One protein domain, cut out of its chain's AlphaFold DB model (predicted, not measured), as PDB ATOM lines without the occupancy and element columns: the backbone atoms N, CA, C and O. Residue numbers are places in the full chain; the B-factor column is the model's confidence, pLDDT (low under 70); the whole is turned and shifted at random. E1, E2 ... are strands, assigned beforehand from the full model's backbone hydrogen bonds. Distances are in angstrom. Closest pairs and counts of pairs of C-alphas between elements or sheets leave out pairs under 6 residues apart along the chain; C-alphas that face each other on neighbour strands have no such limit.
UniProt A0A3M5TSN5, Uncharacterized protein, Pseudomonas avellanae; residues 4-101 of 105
ATOM      1  N   LEU A   4      16.794 -27.419  38.111       95.81
ATOM      2  CA  LEU A   4      16.938 -25.970  37.986       95.81
ATOM      3  C   LEU A   4      16.098 -25.257  39.031       95.81
ATOM      4  O   LEU A   4      14.925 -25.570  39.212       95.81
ATOM      5  N   CYS A   5      16.657 -24.206  39.619       93.88
ATOM      6  CA  CYS A   5      15.908 -23.324  40.501       93.88
ATOM      7  C   CYS A   5      16.241 -21.861  40.197       93.88
ATOM      8  O   CYS A   5      17.411 -21.495  40.141       93.88
ATOM      9  N   ILE A   6      15.223 -21.027  39.989       91.38
ATOM     10  CA  ILE A   6      15.408 -19.583  39.796       91.38
ATOM     11  C   ILE A   6      15.603 -18.927  41.170       91.38
ATOM     12  O   ILE A   6      14.764 -19.119  42.050       91.38
ATOM     13  N   SER A   7      16.675 -18.143  41.328       88.69
ATOM     14  CA  SER A   7      16.988 -17.335  42.518       88.69
ATOM     15  C   SER A   7      17.098 -15.866  42.125       88.69
ATOM     16  O   SER A   7      18.119 -15.436  41.597       88.69
ATOM     17  N   GLY A   8      16.033 -15.087  42.332       87.56
ATOM     18  CA  GLY A   8      15.986 -13.707  41.840       87.56
ATOM     19  C   GLY A   8      16.140 -13.657  40.316       87.56
ATOM     20  O   GLY A   8      15.315 -14.230  39.603       87.56
ATOM     21  N   ASP A   9      17.198 -12.997  39.844       89.56
ATOM     22  CA  ASP A   9      17.560 -12.914  38.421       89.56
ATOM     23  C   ASP A   9      18.512 -14.043  37.974       89.56
ATOM     24  O   ASP A   9      18.807 -14.170  36.787       89.56
ATOM     25  N   ASP A  10      18.977 -14.879  38.904       91.88
ATOM     26  CA  ASP A  10      19.967 -15.925  38.665       91.88
ATOM     27  C   ASP A  10      19.316 -17.311  38.504       91.88
ATOM     28  O   ASP A  10      18.198 -17.581  38.955       91.88
ATOM     29  N   LEU A  11      20.055 -18.241  37.893       92.81
ATOM     30  CA  LEU A  11      19.667 -19.641  37.744       92.81
ATOM     31  C   LEU A  11      20.635 -20.529  38.519       92.81
ATOM     32  O   LEU A  11      21.828 -20.592  38.220       92.81
ATOM     33  N   LEU A  12      20.098 -21.267  39.481       94.81
ATOM     34  CA  LEU A  12      20.803 -22.337  40.162       94.81
ATOM     35  C   LEU A  12      20.641 -23.637  39.379       94.81
ATOM     36  O   LEU A  12      19.536 -24.017  38.989       94.81
ATOM     37  N   ILE A  13      21.753 -24.336  39.177       95.62
ATOM     38  CA  ILE A  13      21.826 -25.575  38.406       95.62
ATOM     39  C   ILE A  13      22.394 -26.666  39.306       95.62
ATOM     40  O   ILE A  13      23.556 -26.600  39.716       95.62
ATOM     41  N   LEU A  14      21.606 -27.710  39.559       96.69
ATOM     42  CA  LEU A  14      22.100 -28.925  40.199       96.69
ATOM     43  C   LEU A  14      22.701 -29.834  39.121       96.69
ATOM     44  O   LEU A  14      22.005 -30.322  38.222       96.69
ATOM     45  N   ALA A  15      24.011 -30.061  39.173       94.75
ATOM     46  CA  ALA A  15      24.712 -30.852  38.170       94.75
ATOM     47  C   ALA A  15      25.688 -31.845  38.798       94.75
ATOM     48  O   ALA A  15      26.425 -31.540  39.729       94.75
ATOM     49  N   GLY A  16      25.707 -33.049  38.242       90.31
ATOM     50  CA  GLY A  16      26.556 -34.147  38.673       90.31
ATOM     51  C   GLY A  16      26.689 -35.191  37.563       90.31
ATOM     52  O   GLY A  16      26.229 -34.942  36.438       90.31
ATOM     53  N   PRO A  17      27.309 -36.344  37.859       86.06
ATOM     54  CA  PRO A  17      27.453 -37.460  36.919       86.06
ATOM     55  C   PRO A  17      26.090 -38.013  36.472       86.06
ATOM     56  O   PRO A  17      25.047 -37.564  36.941       86.06
ATOM     57  N   THR A  18      26.079 -38.975  35.545       78.94
ATOM     58  CA  THR A  18      24.852 -39.661  35.091       78.94
ATOM     59  C   THR A  18      24.194 -40.480  36.214       78.94
ATOM     60  O   THR A  18      24.834 -40.777  37.213       78.94
ATOM     61  N   MET A  19      22.899 -40.821  36.078       70.00
ATOM     62  CA  MET A  19      22.051 -41.453  37.129       70.00
ATOM     63  C   MET A  19      22.663 -42.700  37.775       70.00
ATOM     64  O   MET A  19      22.447 -42.946  38.953       70.00
ATOM     65  N   GLU A  20      23.431 -43.465  37.005       69.12
ATOM     66  CA  GLU A  20      24.009 -44.741  37.434       69.12
ATOM     67  C   GLU A  20      25.433 -44.616  37.993       69.12
ATOM     68  O   GLU A  20      26.010 -45.615  38.421       69.12
ATOM     69  N   LEU A  21      26.030 -43.421  37.948       75.38
ATOM     70  CA  LEU A  21      27.413 -43.202  38.353       75.38
ATOM     71  C   LEU A  21      27.486 -42.370  39.628       75.38
ATOM     72  O   LEU A  21      26.940 -41.270  39.700       75.38
ATOM     73  N   ASP A  22      28.264 -42.864  40.584       77.19
ATOM     74  CA  ASP A  22      28.667 -42.090  41.750       77.19
ATOM     75  C   ASP A  22      29.622 -40.966  41.338       77.19
ATOM     76  O   ASP A  22      30.521 -41.143  40.506       77.19
ATOM     77  N   GLY A  23      29.480 -39.808  41.973       81.31
ATOM     78  CA  GLY A  23      30.401 -38.699  41.780       81.31
ATOM     79  C   GLY A  23      29.872 -37.387  42.341       81.31
ATOM     80  O   GLY A  23      28.708 -37.296  42.730       81.31
ATOM     81  N   PRO A  24      30.737 -36.362  42.393       87.25
ATOM     82  CA  PRO A  24      30.402 -35.095  43.016       87.25
ATOM     83  C   PRO A  24      29.230 -34.430  42.300       87.25
ATOM     84  O   PRO A  24      29.258 -34.229  41.083       87.25
ATOM     85  N   VAL A  25      28.224 -34.054  43.086       94.31
ATOM     86  CA  VAL A  25      27.141 -33.174  42.659       94.31
ATOM     87  C   VAL A  25      27.452 -31.768  43.162       94.31
ATOM     88  O   VAL A  25      27.875 -31.581  44.302       94.31
ATOM     89  N   LYS A  26      27.277 -30.772  42.299       95.56
ATOM     90  CA  LYS A  26      27.518 -29.362  42.600       95.56
ATOM     91  C   LYS A  26      26.279 -28.542  42.293       95.56
ATOM     92  O   LYS A  26      25.540 -28.852  41.358       95.56
ATOM     93  N   VAL A  27      26.112 -27.477  43.065       96.38
ATOM     94  CA  VAL A  27      25.182 -26.395  42.758       96.38
ATOM     95  C   VAL A  27      25.992 -25.292  42.101       96.38
ATOM     96  O   VAL A  27      26.921 -24.747  42.705       96.38
ATOM     97  N   PHE A  28      25.659 -24.997  40.853       95.50
ATOM     98  CA  PHE A  28      26.218 -23.873  40.122       95.50
ATOM     99  C   PHE A  28      25.237 -22.713  40.128       95.50
ATOM    100  O   PHE A  28      24.032 -22.940  40.074       95.50
ATOM    101  N   ARG A  29      25.754 -21.489  40.117       94.25
ATOM    102  CA  ARG A  29      24.988 -20.292  39.803       94.25
ATOM    103  C   ARG A  29      25.404 -19.772  38.437       94.25
ATOM    104  O   ARG A  29      26.586 -19.568  38.156       94.25
ATOM    105  N   TRP A  30      24.399 -19.538  37.609       93.56
ATOM    106  CA  TRP A  30      24.501 -18.720  36.418       93.56
ATOM    107  C   TRP A  30      23.836 -17.376  36.709       93.56
ATOM    108  O   TRP A  30      22.626 -17.321  36.923       93.56
ATOM    109  N   HIS A  31      24.641 -16.315  36.761       91.25
ATOM    110  CA  HIS A  31      24.147 -14.971  37.040       91.25
ATOM    111  C   HIS A  31      23.253 -14.422  35.924       91.25
ATOM    112  O   HIS A  31      23.493 -14.695  34.745       91.25
ATOM    113  N   GLY A  32      22.267 -13.620  36.326       77.62
ATOM    114  CA  GLY A  32      21.268 -12.968  35.493       77.62
ATOM    115  C   GLY A  32      21.877 -12.100  34.403       77.62
ATOM    116  O   GLY A  32      22.243 -10.951  34.624       77.62
ATOM    117  N   ASP A  33      21.975 -12.700  33.223       71.56
ATOM    118  CA  ASP A  33      22.113 -12.082  31.903       71.56
ATOM    119  C   ASP A  33      21.859 -13.184  30.860       71.56
ATOM    120  O   ASP A  33      22.714 -13.538  30.042       71.56
ATOM    121  N   PHE A  34      20.712 -13.863  30.986       79.88
ATOM    122  CA  PHE A  34      20.357 -14.921  30.046       79.88
ATOM    123  C   PHE A  34      20.135 -14.289  28.676       79.88
ATOM    124  O   PHE A  34      19.322 -13.376  28.531       79.88
ATOM    125  N   ALA A  35      20.846 -14.784  27.665       72.69
ATOM    126  CA  ALA A  35      20.649 -14.315  26.304       72.69
ATOM    127  C   ALA A  35      19.186 -14.525  25.873       72.69
ATOM    128  O   ALA A  35      18.604 -15.583  26.114       72.69
ATOM    129  N   GLU A  36      18.607 -13.532  25.193       75.44
ATOM    130  CA  GLU A  36      17.263 -13.638  24.596       75.44
ATOM    131  C   GLU A  36      17.213 -14.663  23.443       75.44
ATOM    132  O   GLU A  36      16.135 -15.094  23.028       75.44
ATOM    133  N   GLU A  37      18.382 -15.072  22.941       82.31
ATOM    134  CA  GLU A  37      18.578 -16.064  21.884       82.31
ATOM    135  C   GLU A  37      19.353 -17.292  22.402       82.31
ATOM    136  O   GLU A  37      19.970 -17.265  23.469       82.31
ATOM    137  N   GLU A  38      19.345 -18.387  21.633       83.00
ATOM    138  CA  GLU A  38      20.105 -19.600  21.963       83.00
ATOM    139  C   GLU A  38      21.593 -19.281  22.182       83.00
ATOM    140  O   GLU A  38      22.275 -18.750  21.303       83.00
ATOM    141  N   SER A  39      22.112 -19.633  23.359       83.81
ATOM    142  CA  SER A  39      23.493 -19.357  23.750       83.81
ATOM    143  C   SER A  39      24.170 -20.588  24.349       83.81
ATOM    144  O   SER A  39      23.526 -21.514  24.845       83.81
ATOM    145  N   VAL A  40      25.501 -20.604  24.272       86.62
ATOM    146  CA  VAL A  40      26.355 -21.610  24.908       86.62
ATOM    147  C   VAL A  40      27.168 -20.912  25.983       86.62
ATOM    148  O   VAL A  40      27.857 -19.934  25.697       86.62
ATOM    149  N   ILE A  41      27.112 -21.451  27.196       87.25
ATOM    150  CA  ILE A  41      27.941 -21.022  28.320       87.25
ATOM    151  C   ILE A  41      28.949 -22.113  28.665       87.25
ATOM    152  O   ILE A  41      28.653 -23.310  28.588       87.25
ATOM    153  N   PHE A  42      30.149 -21.697  29.048       88.06
ATOM    154  CA  PHE A  42      31.209 -22.589  29.497       88.06
ATOM    155  C   PHE A  42      31.238 -22.681  31.024       88.06
ATOM    156  O   PHE A  42      30.748 -21.811  31.739       88.06
ATOM    157  N   SER A  43      31.810 -23.767  31.543       85.88
ATOM    158  CA  SER A  43      31.810 -24.053  32.982       85.88
ATOM    159  C   SER A  43      32.595 -23.043  33.823       85.88
ATOM    160  O   SER A  43      32.367 -22.957  35.021       85.88
ATOM    161  N   ASP A  44      33.538 -22.317  33.225       89.00
ATOM    162  CA  ASP A  44      34.302 -21.243  33.872       89.00
ATOM    163  C   ASP A  44      33.501 -19.939  34.022       89.00
ATOM    164  O   ASP A  44      33.909 -19.055  34.772       89.00
ATOM    165  N   GLN A  45      32.353 -19.838  33.349       89.88
ATOM    166  CA  GLN A  45      31.387 -18.747  33.499       89.88
ATOM    167  C   GLN A  45      30.342 -19.030  34.590       89.88
ATOM    168  O   GLN A  45      29.499 -18.179  34.860       89.88
ATOM    169  N   LEU A  46      30.380 -20.219  35.199       93.31
ATOM    170  CA  LEU A  46      29.488 -20.617  36.281       93.31
ATOM    171  C   LEU A  46      30.196 -20.481  37.628       93.31
ATOM    172  O   LEU A  46      31.300 -20.996  37.825       93.31
ATOM    173  N   GLU A  47      29.529 -19.846  38.585       94.38
ATOM    174  CA  GLU A  47      29.974 -19.843  39.973       94.38
ATOM    175  C   GLU A  47      29.624 -21.192  40.619       94.38
ATOM    176  O   GLU A  47      28.520 -21.704  40.445       94.38
ATOM    177  N   ILE A  48      30.541 -21.782  41.389       94.50
ATOM    178  CA  ILE A  48      30.221 -22.932  42.245       94.50
ATOM    179  C   ILE A  48      29.717 -22.396  43.583       94.50
ATOM    180  O   ILE A  48      30.510 -21.900  44.379       94.50
ATOM    181  N   VAL A  49      28.421 -22.556  43.845       95.00
ATOM    182  CA  VAL A  49      27.796 -22.158  45.114       95.00
ATOM    183  C   VAL A  49      28.182 -23.138  46.218       95.00
ATOM    184  O   VAL A  49      28.577 -22.739  47.313       95.00
ATOM    185  N   MET A  50      28.087 -24.440  45.931       95.12
ATOM    186  CA  MET A  50      28.485 -25.494  46.862       95.12
ATOM    187  C   MET A  50      28.686 -26.852  46.184       95.12
ATOM    188  O   MET A  50      28.167 -27.121  45.099       95.12
ATOM    189  N   GLU A  51      29.409 -27.736  46.872       94.88
ATOM    190  CA  GLU A  51      29.413 -29.173  46.592       94.88
ATOM    191  C   GLU A  51      28.425 -29.861  47.538       94.88
ATOM    192  O   GLU A  51      28.448 -29.621  48.747       94.88
ATOM    193  N   VAL A  52      27.547 -30.702  46.995       95.25
ATOM    194  CA  VAL A  52      26.541 -31.417  47.782       95.25
ATOM    195  C   VAL A  52      27.184 -32.666  48.391       95.25
ATOM    196  O   VAL A  52      27.755 -33.471  47.649       95.25
ATOM    197  N   PRO A  53      27.115 -32.862  49.721       92.69
ATOM    198  CA  PRO A  53      27.607 -34.082  50.350       92.69
ATOM    199  C   PRO A  53      26.883 -35.320  49.809       92.69
ATOM    200  O   PRO A  53      25.656 -35.359  49.769       92.69
ATOM    201  N   PHE A  54      27.640 -36.354  49.444       90.56
ATOM    202  CA  PHE A  54      27.107 -37.622  48.941       90.56
ATOM    203  C   PHE A  54      27.883 -38.813  49.523       90.56
ATOM    204  O   PHE A  54      28.997 -38.658  50.035       90.56
ATOM    205  N   GLY A  55      27.283 -40.004  49.478       88.00
ATOM    206  CA  GLY A  55      27.920 -41.267  49.853       88.00
ATOM    207  C   GLY A  55      28.221 -42.141  48.632       88.00
ATOM    208  O   GLY A  55      27.817 -41.835  47.519       88.00
ATOM    209  N   GLN A  56      28.923 -43.260  48.831       89.94
ATOM    210  CA  GLN A  56      29.082 -44.263  47.770       89.94
ATOM    211  C   GLN A  56      27.769 -45.037  47.589       89.94
ATOM    212  O   GLN A  56      27.292 -45.664  48.539       89.94
ATOM    213  N   GLY A  57      27.190 -44.971  46.390       89.94
ATOM    214  CA  GLY A  57      25.916 -45.577  46.007       89.94
ATOM    215  C   GLY A  57      24.684 -45.038  46.739       89.94
ATOM    216  O   GLY A  57      23.639 -45.691  46.710       89.94
ATOM    217  N   VAL A  58      24.800 -43.918  47.460       93.62
ATOM    218  CA  VAL A  58      23.713 -43.315  48.247       93.62
ATOM    219  C   VAL A  58      23.841 -41.795  48.311       93.62
ATOM    220  O   VAL A  58      24.911 -41.230  48.106       93.62
ATOM    221  N   ASP A  59      22.748 -41.141  48.693       93.88
ATOM    222  CA  ASP A  59      22.608 -39.690  48.797       93.88
ATOM    223  C   ASP A  59      22.845 -38.993  47.445       93.88
ATOM    224  O   ASP A  59      23.546 -37.990  47.342       93.88
ATOM    225  N   HIS A  60      22.239 -39.543  46.386       93.81
ATOM    226  CA  HIS A  60      22.286 -38.971  45.039       93.81
ATOM    227  C   HIS A  60      21.321 -37.790  44.948       93.81
ATOM    228  O   HIS A  60      20.109 -37.993  44.864       93.81
ATOM    229  N   ALA A  61      21.851 -36.569  45.027       95.25
ATOM    230  CA  ALA A  61      21.054 -35.351  44.956       95.25
ATOM    231  C   ALA A  61      20.407 -35.200  43.574       95.25
ATOM    232  O   ALA A  61      21.103 -35.241  42.558       95.25
ATOM    233  N   GLU A  62      19.088 -35.004  43.559       94.62
ATOM    234  CA  GLU A  62      18.295 -34.986  42.325       94.62
ATOM    235  C   GLU A  62      17.378 -33.767  42.219       94.62
ATOM    236  O   GLU A  62      17.195 -33.265  41.118       94.62
ATOM    237  N   GLY A  63      16.842 -33.266  43.337       95.56
ATOM    238  CA  GLY A  63      15.941 -32.111  43.347       95.56
ATOM    239  C   GLY A  63      16.414 -31.013  44.290       95.56
ATOM    240  O   GLY A  63      17.070 -31.294  45.298       95.56
ATOM    241  N   MET A  64      16.079 -29.770  43.962       96.44
ATOM    242  CA  MET A  64      16.548 -28.584  44.665       96.44
ATOM    243  C   MET A  64      15.520 -27.450  44.610       96.44
ATOM    244  O   MET A  64      14.998 -27.121  43.548       96.44
ATOM    245  N   CYS A  65      15.287 -26.774  45.733       94.44
ATOM    246  CA  CYS A  65      14.549 -25.514  45.728       94.44
ATOM    247  C   CYS A  65      15.044 -24.541  46.795       94.44
ATOM    248  O   CYS A  65      15.553 -24.944  47.843       94.44
ATOM    249  N   ILE A  66      14.866 -23.247  46.528       92.62
ATOM    250  CA  ILE A  66      15.029 -22.216  47.550       92.62
ATOM    251  C   ILE A  66      13.958 -22.431  48.610       92.62
ATOM    252  O   ILE A  66      12.766 -22.543  48.307       92.62
ATOM    253  N   PHE A  67      14.394 -22.477  49.858       90.44
ATOM    254  CA  PHE A  67      13.548 -22.690  51.008       90.44
ATOM    255  C   PHE A  67      13.615 -21.471  51.918       90.44
ATOM    256  O   PHE A  67      14.687 -21.032  52.318       90.44
ATOM    257  N   GLY A  68      12.452 -20.914  52.239       81.25
ATOM    258  CA  GLY A  68      12.314 -19.796  53.161       81.25
ATOM    259  C   GLY A  68      11.125 -20.026  54.079       81.25
ATOM    260  O   GLY A  68      10.110 -20.603  53.676       81.25
ATOM    261  N   THR A  69      11.241 -19.582  55.327       62.66
ATOM    262  CA  THR A  69      10.126 -19.620  56.277       62.66
ATOM    263  C   THR A  69       9.456 -18.243  56.338       62.66
ATOM    264  O   THR A  69      10.043 -17.262  56.779       62.66
ATOM    265  N   GLY A  70       8.199 -18.145  55.894       64.50
ATOM    266  CA  GLY A  70       7.401 -16.915  56.008       64.50
ATOM    267  C   GLY A  70       7.666 -15.861  54.921       64.50
ATOM    268  O   GLY A  70       7.704 -16.188  53.742       64.50
ATOM    269  N   GLU A  71       7.753 -14.583  55.315       57.00
ATOM    270  CA  GLU A  71       7.851 -13.422  54.403       57.00
ATOM    271  C   GLU A  71       9.283 -13.104  53.932       57.00
ATOM    272  O   GLU A  71       9.485 -12.176  53.149       57.00
ATOM    273  N   GLN A  72      10.289 -13.842  54.404       56.97
ATOM    274  CA  GLN A  72      11.679 -13.673  53.981       56.97
ATOM    275  C   GLN A  72      11.991 -14.621  52.822       56.97
ATOM    276  O   GLN A  72      11.717 -15.820  52.899       56.97
ATOM    277  N   ALA A  73      12.561 -14.067  51.747       58.06
ATOM    278  CA  ALA A  73      13.161 -14.867  50.688       58.06
ATOM    279  C   ALA A  73      14.244 -15.761  51.306       58.06
ATOM    280  O   ALA A  73      14.981 -15.326  52.189       58.06
ATOM    281  N   GLY A  74      14.238 -17.031  50.912       67.25
ATOM    282  CA  GLY A  74      15.053 -18.064  51.527       67.25
ATOM    283  C   GLY A  74      16.529 -17.929  51.189       67.25
ATOM    284  O   GLY A  74      16.896 -18.062  50.029       67.25
ATOM    285  N   ASP A  75      17.369 -17.769  52.210       79.88
ATOM    286  CA  ASP A  75      18.828 -17.938  52.111       79.88
ATOM    287  C   ASP A  75      19.220 -19.417  52.314       79.88
ATOM    288  O   ASP A  75      20.357 -19.743  52.668       79.88
ATOM    289  N   GLU A  76      18.256 -20.326  52.155       91.00
ATOM    290  CA  GLU A  76      18.426 -21.753  52.372       91.00
ATOM    291  C   GLU A  76      18.055 -22.540  51.117       91.00
ATOM    292  O   GLU A  76      17.157 -22.179  50.355       91.00
ATOM    293  N   LEU A  77      18.748 -23.653  50.914       94.12
ATOM    294  CA  LEU A  77      18.560 -24.543  49.783       94.12
ATOM    295  C   LEU A  77      18.133 -25.914  50.291       94.12
ATOM    296  O   LEU A  77      18.910 -26.598  50.963       94.12
ATOM    297  N   LEU A  78      16.907 -26.315  49.970       95.81
ATOM    298  CA  LEU A  78      16.427 -27.665  50.226       95.81
ATOM    299  C   LEU A  78      16.903 -28.577  49.097       95.81
ATOM    300  O   LEU A  78      16.620 -28.304  47.931       95.81
ATOM    301  N   ILE A  79      17.583 -29.671  49.440       97.00
ATOM    302  CA  ILE A  79      18.029 -30.693  48.489       97.00
ATOM    303  C   ILE A  79      17.426 -32.049  48.850       97.00
ATOM    304  O   ILE A  79      17.512 -32.507  49.994       97.00
ATOM    305  N   VAL A  80      16.846 -32.707  47.846       96.88
ATOM    306  CA  VAL A  80      16.269 -34.054  47.941       96.88
ATOM    307  C   VAL A  80      17.054 -35.060  47.104       96.88
ATOM    308  O   VAL A  80      17.745 -34.710  46.142       96.88
ATOM    309  N   TYR A  81      16.927 -36.333  47.474       95.06
ATOM    310  CA  TYR A  81      17.772 -37.416  46.984       95.06
ATOM    311  C   TYR A  81      16.943 -38.505  46.303       95.06
ATOM    312  O   TYR A  81      16.005 -39.020  46.909       95.06
ATOM    313  N   ASP A  82      17.329 -38.910  45.093       92.88
ATOM    314  CA  ASP A  82      16.720 -40.054  44.393       92.88
ATOM    315  C   ASP A  82      17.090 -41.374  45.095       92.88
ATOM    316  O   ASP A  82      16.245 -42.197  45.452       92.88
ATOM    317  N   VAL A  83      18.376 -41.526  45.431       92.19
ATOM    318  CA  VAL A  83      18.906 -42.693  46.153       92.19
ATOM    319  C   VAL A  83      19.256 -42.311  47.588       92.19
ATOM    320  O   VAL A  83      20.418 -42.311  47.981       92.19
ATOM    321  N   ALA A  84      18.262 -41.954  48.402       93.75
ATOM    322  CA  ALA A  84      18.498 -41.612  49.807       93.75
ATOM    323  C   ALA A  84      19.126 -42.787  50.587       93.75
ATOM    324  O   ALA A  84      18.657 -43.932  50.501       93.75
ATOM    325  N   ALA A  85      20.158 -42.515  51.394       95.38
ATOM    326  CA  ALA A  85      20.725 -43.521  52.286       95.38
ATOM    327  C   ALA A  85      19.681 -44.050  53.280       95.38
ATOM    328  O   ALA A  85      18.786 -43.327  53.709       95.38
ATOM    329  N   GLN A  86      19.845 -45.298  53.735       95.62
ATOM    330  CA  GLN A  86      18.912 -45.929  54.684       95.62
ATOM    331  C   GLN A  86      18.686 -45.101  55.956       95.62
ATOM    332  O   GLN A  86      17.575 -45.057  56.461       95.62
ATOM    333  N   ARG A  87      19.714 -44.386  56.433       95.94
ATOM    334  CA  ARG A  87      19.614 -43.517  57.617       95.94
ATOM    335  C   ARG A  87      18.625 -42.351  57.466       95.94
ATOM    336  O   ARG A  87      18.185 -41.843  58.482       95.94
ATOM    337  N   ARG A  88      18.304 -41.942  56.230       96.19
ATOM    338  CA  ARG A  88      17.351 -40.864  55.920       96.19
ATOM    339  C   ARG A  88      15.914 -41.363  55.793       96.19
ATOM    340  O   ARG A  88      15.007 -40.550  55.708       96.19
ATOM    341  N   LYS A  89      15.695 -42.678  55.697       96.19
ATOM    342  CA  LYS A  89      14.364 -43.263  55.500       96.19
ATOM    343  C   LYS A  89      13.734 -43.515  56.863       96.19
ATOM    344  O   LYS A  89      14.254 -44.306  57.649       96.19
ATOM    345  N   LEU A  90      12.631 -42.830  57.144       96.06
ATOM    346  CA  LEU A  90      11.922 -42.899  58.415       96.06
ATOM    347  C   LEU A  90      10.582 -43.608  58.197       96.06
ATOM    348  O   LEU A  90       9.642 -43.060  57.631       96.06
ATOM    349  N   GLY A  91      10.494 -44.863  58.636       94.19
ATOM    350  CA  GLY A  91       9.317 -45.686  58.354       94.19
ATOM    351  C   GLY A  91       9.151 -45.964  56.857       94.19
ATOM    352  O   GLY A  91      10.136 -46.111  56.134       94.19
ATOM    353  N   ASP A  92       7.900 -46.067  56.409       93.75
ATOM    354  CA  ASP A  92       7.581 -46.559  55.063       93.75
ATOM    355  C   ASP A  92       7.431 -45.444  54.018       93.75
ATOM    356  O   ASP A  92       7.527 -45.712  52.819       93.75
ATOM    357  N   THR A  93       7.169 -44.207  54.449       94.94
ATOM    358  CA  THR A  93       6.752 -43.112  53.555       94.94
ATOM    359  C   THR A  93       7.580 -41.844  53.669       94.94
ATOM    360  O   THR A  93       7.426 -40.967  52.821       94.94
ATOM    361  N   ASP A  94       8.454 -41.739  54.671       96.75
ATOM    362  CA  ASP A  94       9.118 -40.479  54.986       96.75
ATOM    363  C   ASP A  94      10.616 -40.574  54.678       96.75
ATOM    364  O   ASP A  94      11.280 -41.584  54.940       96.75
ATOM    365  N   VAL A  95      11.160 -39.501  54.102       96.62
ATOM    366  CA  VAL A  95      12.581 -39.369  53.776       96.62
ATOM    367  C   VAL A  95      13.068 -37.996  54.218       96.62
ATOM    368  O   VAL A  95      12.444 -36.981  53.915       96.62
ATOM    369  N   GLU A  96      14.196 -37.965  54.918       97.25
ATOM    370  CA  GLU A  96      14.879 -36.734  55.299       97.25
ATOM    371  C   GLU A  96      15.606 -36.105  54.104       97.25
ATOM    372  O   GLU A  96      16.380 -36.758  53.394       97.25
ATOM    373  N   ALA A  97      15.388 -34.805  53.936       96.56
ATOM    374  CA  ALA A  97      16.096 -33.931  53.011       96.56
ATOM    375  C   ALA A  97      17.096 -33.058  53.779       96.56
ATOM    376  O   ALA A  97      16.962 -32.887  54.993       96.56
ATOM    377  N   ASP A  98      18.076 -32.491  53.077       96.38
ATOM    378  CA  ASP A  98      19.009 -31.549  53.695       96.38
ATOM    379  C   ASP A  98      18.638 -30.111  53.353       96.38
ATOM    380  O   ASP A  98      18.249 -29.805  52.226       96.38
ATOM    381  N   LEU A  99      18.808 -29.237  54.339       95.06
ATOM    382  CA  LEU A  99      18.665 -27.799  54.206       95.06
ATOM    383  C   LEU A  99      20.043 -27.163  54.391       95.06
ATOM    384  O   LEU A  99      20.666 -27.313  55.446       95.06
ATOM    385  N   PHE A 100      20.535 -26.487  53.359       93.69
ATOM    386  CA  PHE A 100      21.854 -25.862  53.356       93.69
ATOM    387  C   PHE A 100      21.743 -24.343  53.404       93.69
ATOM    388  O   PHE A 100      20.901 -23.770  52.728       93.69
ATOM    389  N   THR A 101      22.648 -23.697  54.137       91.12
ATOM    390  CA  THR A 101      22.861 -22.238  54.154       91.12
ATOM    391  C   THR A 101      24.202 -21.922  53.483       91.12
ATOM    392  O   THR A 101      25.208 -21.698  54.163       91.12
TER     393      THR A 101
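AT A GLANCE: This is residues 4 to 101 of the 105 residues of an uncharacterized protein of Pseudomonas avellanae (UniProt A0A3M5TSN5). The domain is a small, loosely formed sandwich: a strongly twisted and curled sheet, E1 to E4, is partly face to face with a smaller sheet, E5 to E7, which meets it mainly through its edge strand E5, the strand nearest the middle of the whole. Long loops extend the outline, and residues 35 to 40 stick out free. The printed part has 98 residues with no named helix and seven named strands, E1 to E7 along the chain, in the sheet orders E1 E2 E3 E4 and E5 E6 E7, both antiparallel. The class is all strand, though 41 of the 98 residues, under half, are in named strands. The whole is only just compact, close to loose, with a radius of gyration of the C-alphas of 15.0 A, and flat, spanning 47 by 38 by 20 A.

IN THESE COORDINATES: In the larger sheet, E1 is residues 4 to 7, 9.8 A long, beginning at C-alpha 4 at (16.938, -25.970, 37.986). E2 is residues 10 to 15, 15.7 A; E3 is residues 25 to 30, 16.0 A; E4 is residues 47 to 52, 14.4 A. In the smaller sheet, E5 is residues 60 to 67, 19.4 A, and bends by 57 degrees at residue 63. E6 is residues 76 to 83, 21.8 A. E7 is residues 98 to 100, 6.4 A, ending at C-alpha 100 at (21.854, -25.862, 53.356).

HOW THE PARTS SIT: E1 to E4 form a meander, each strand the antiparallel neighbour of the one before, with edge strands E1 and E4. N 5 and O 12, between E1 and E2, are 3.0 A apart, within hydrogen-bond range, as are N 13 and O 28, 2.8 A, between E2 and E3, and N 27 and O 50, 2.9 A, between E3 and E4. The two sheets form a sandwich, two sheets face to face, with best planes 26 degrees apart. The closest C-alphas of E1 and E5 are those of Cys 5 and Cys 65, 5.8 A; those of E2 and E5 are of Leu 14 and Met 64, 7.1 A. E1 and E6 are apart, for instance. E5 to E7 form a second meander: N 65 and O 78 are 3.0 A apart, and N 79 and O 98 are 2.9 A apart, both within hydrogen-bond range.

THE WHOLE: The C-alphas farthest apart are those of Glu 37 and Gly 91, 47.9 A. The printed part has no cut. The links E3 to E4 and E6 to E7 are long; in the latter, residues 89 to 90 pair antiparallel with residues 94 to 95. The mean pLDDT of the printed part is 88.7, with residue 20 and residues 69 to 74 under 70.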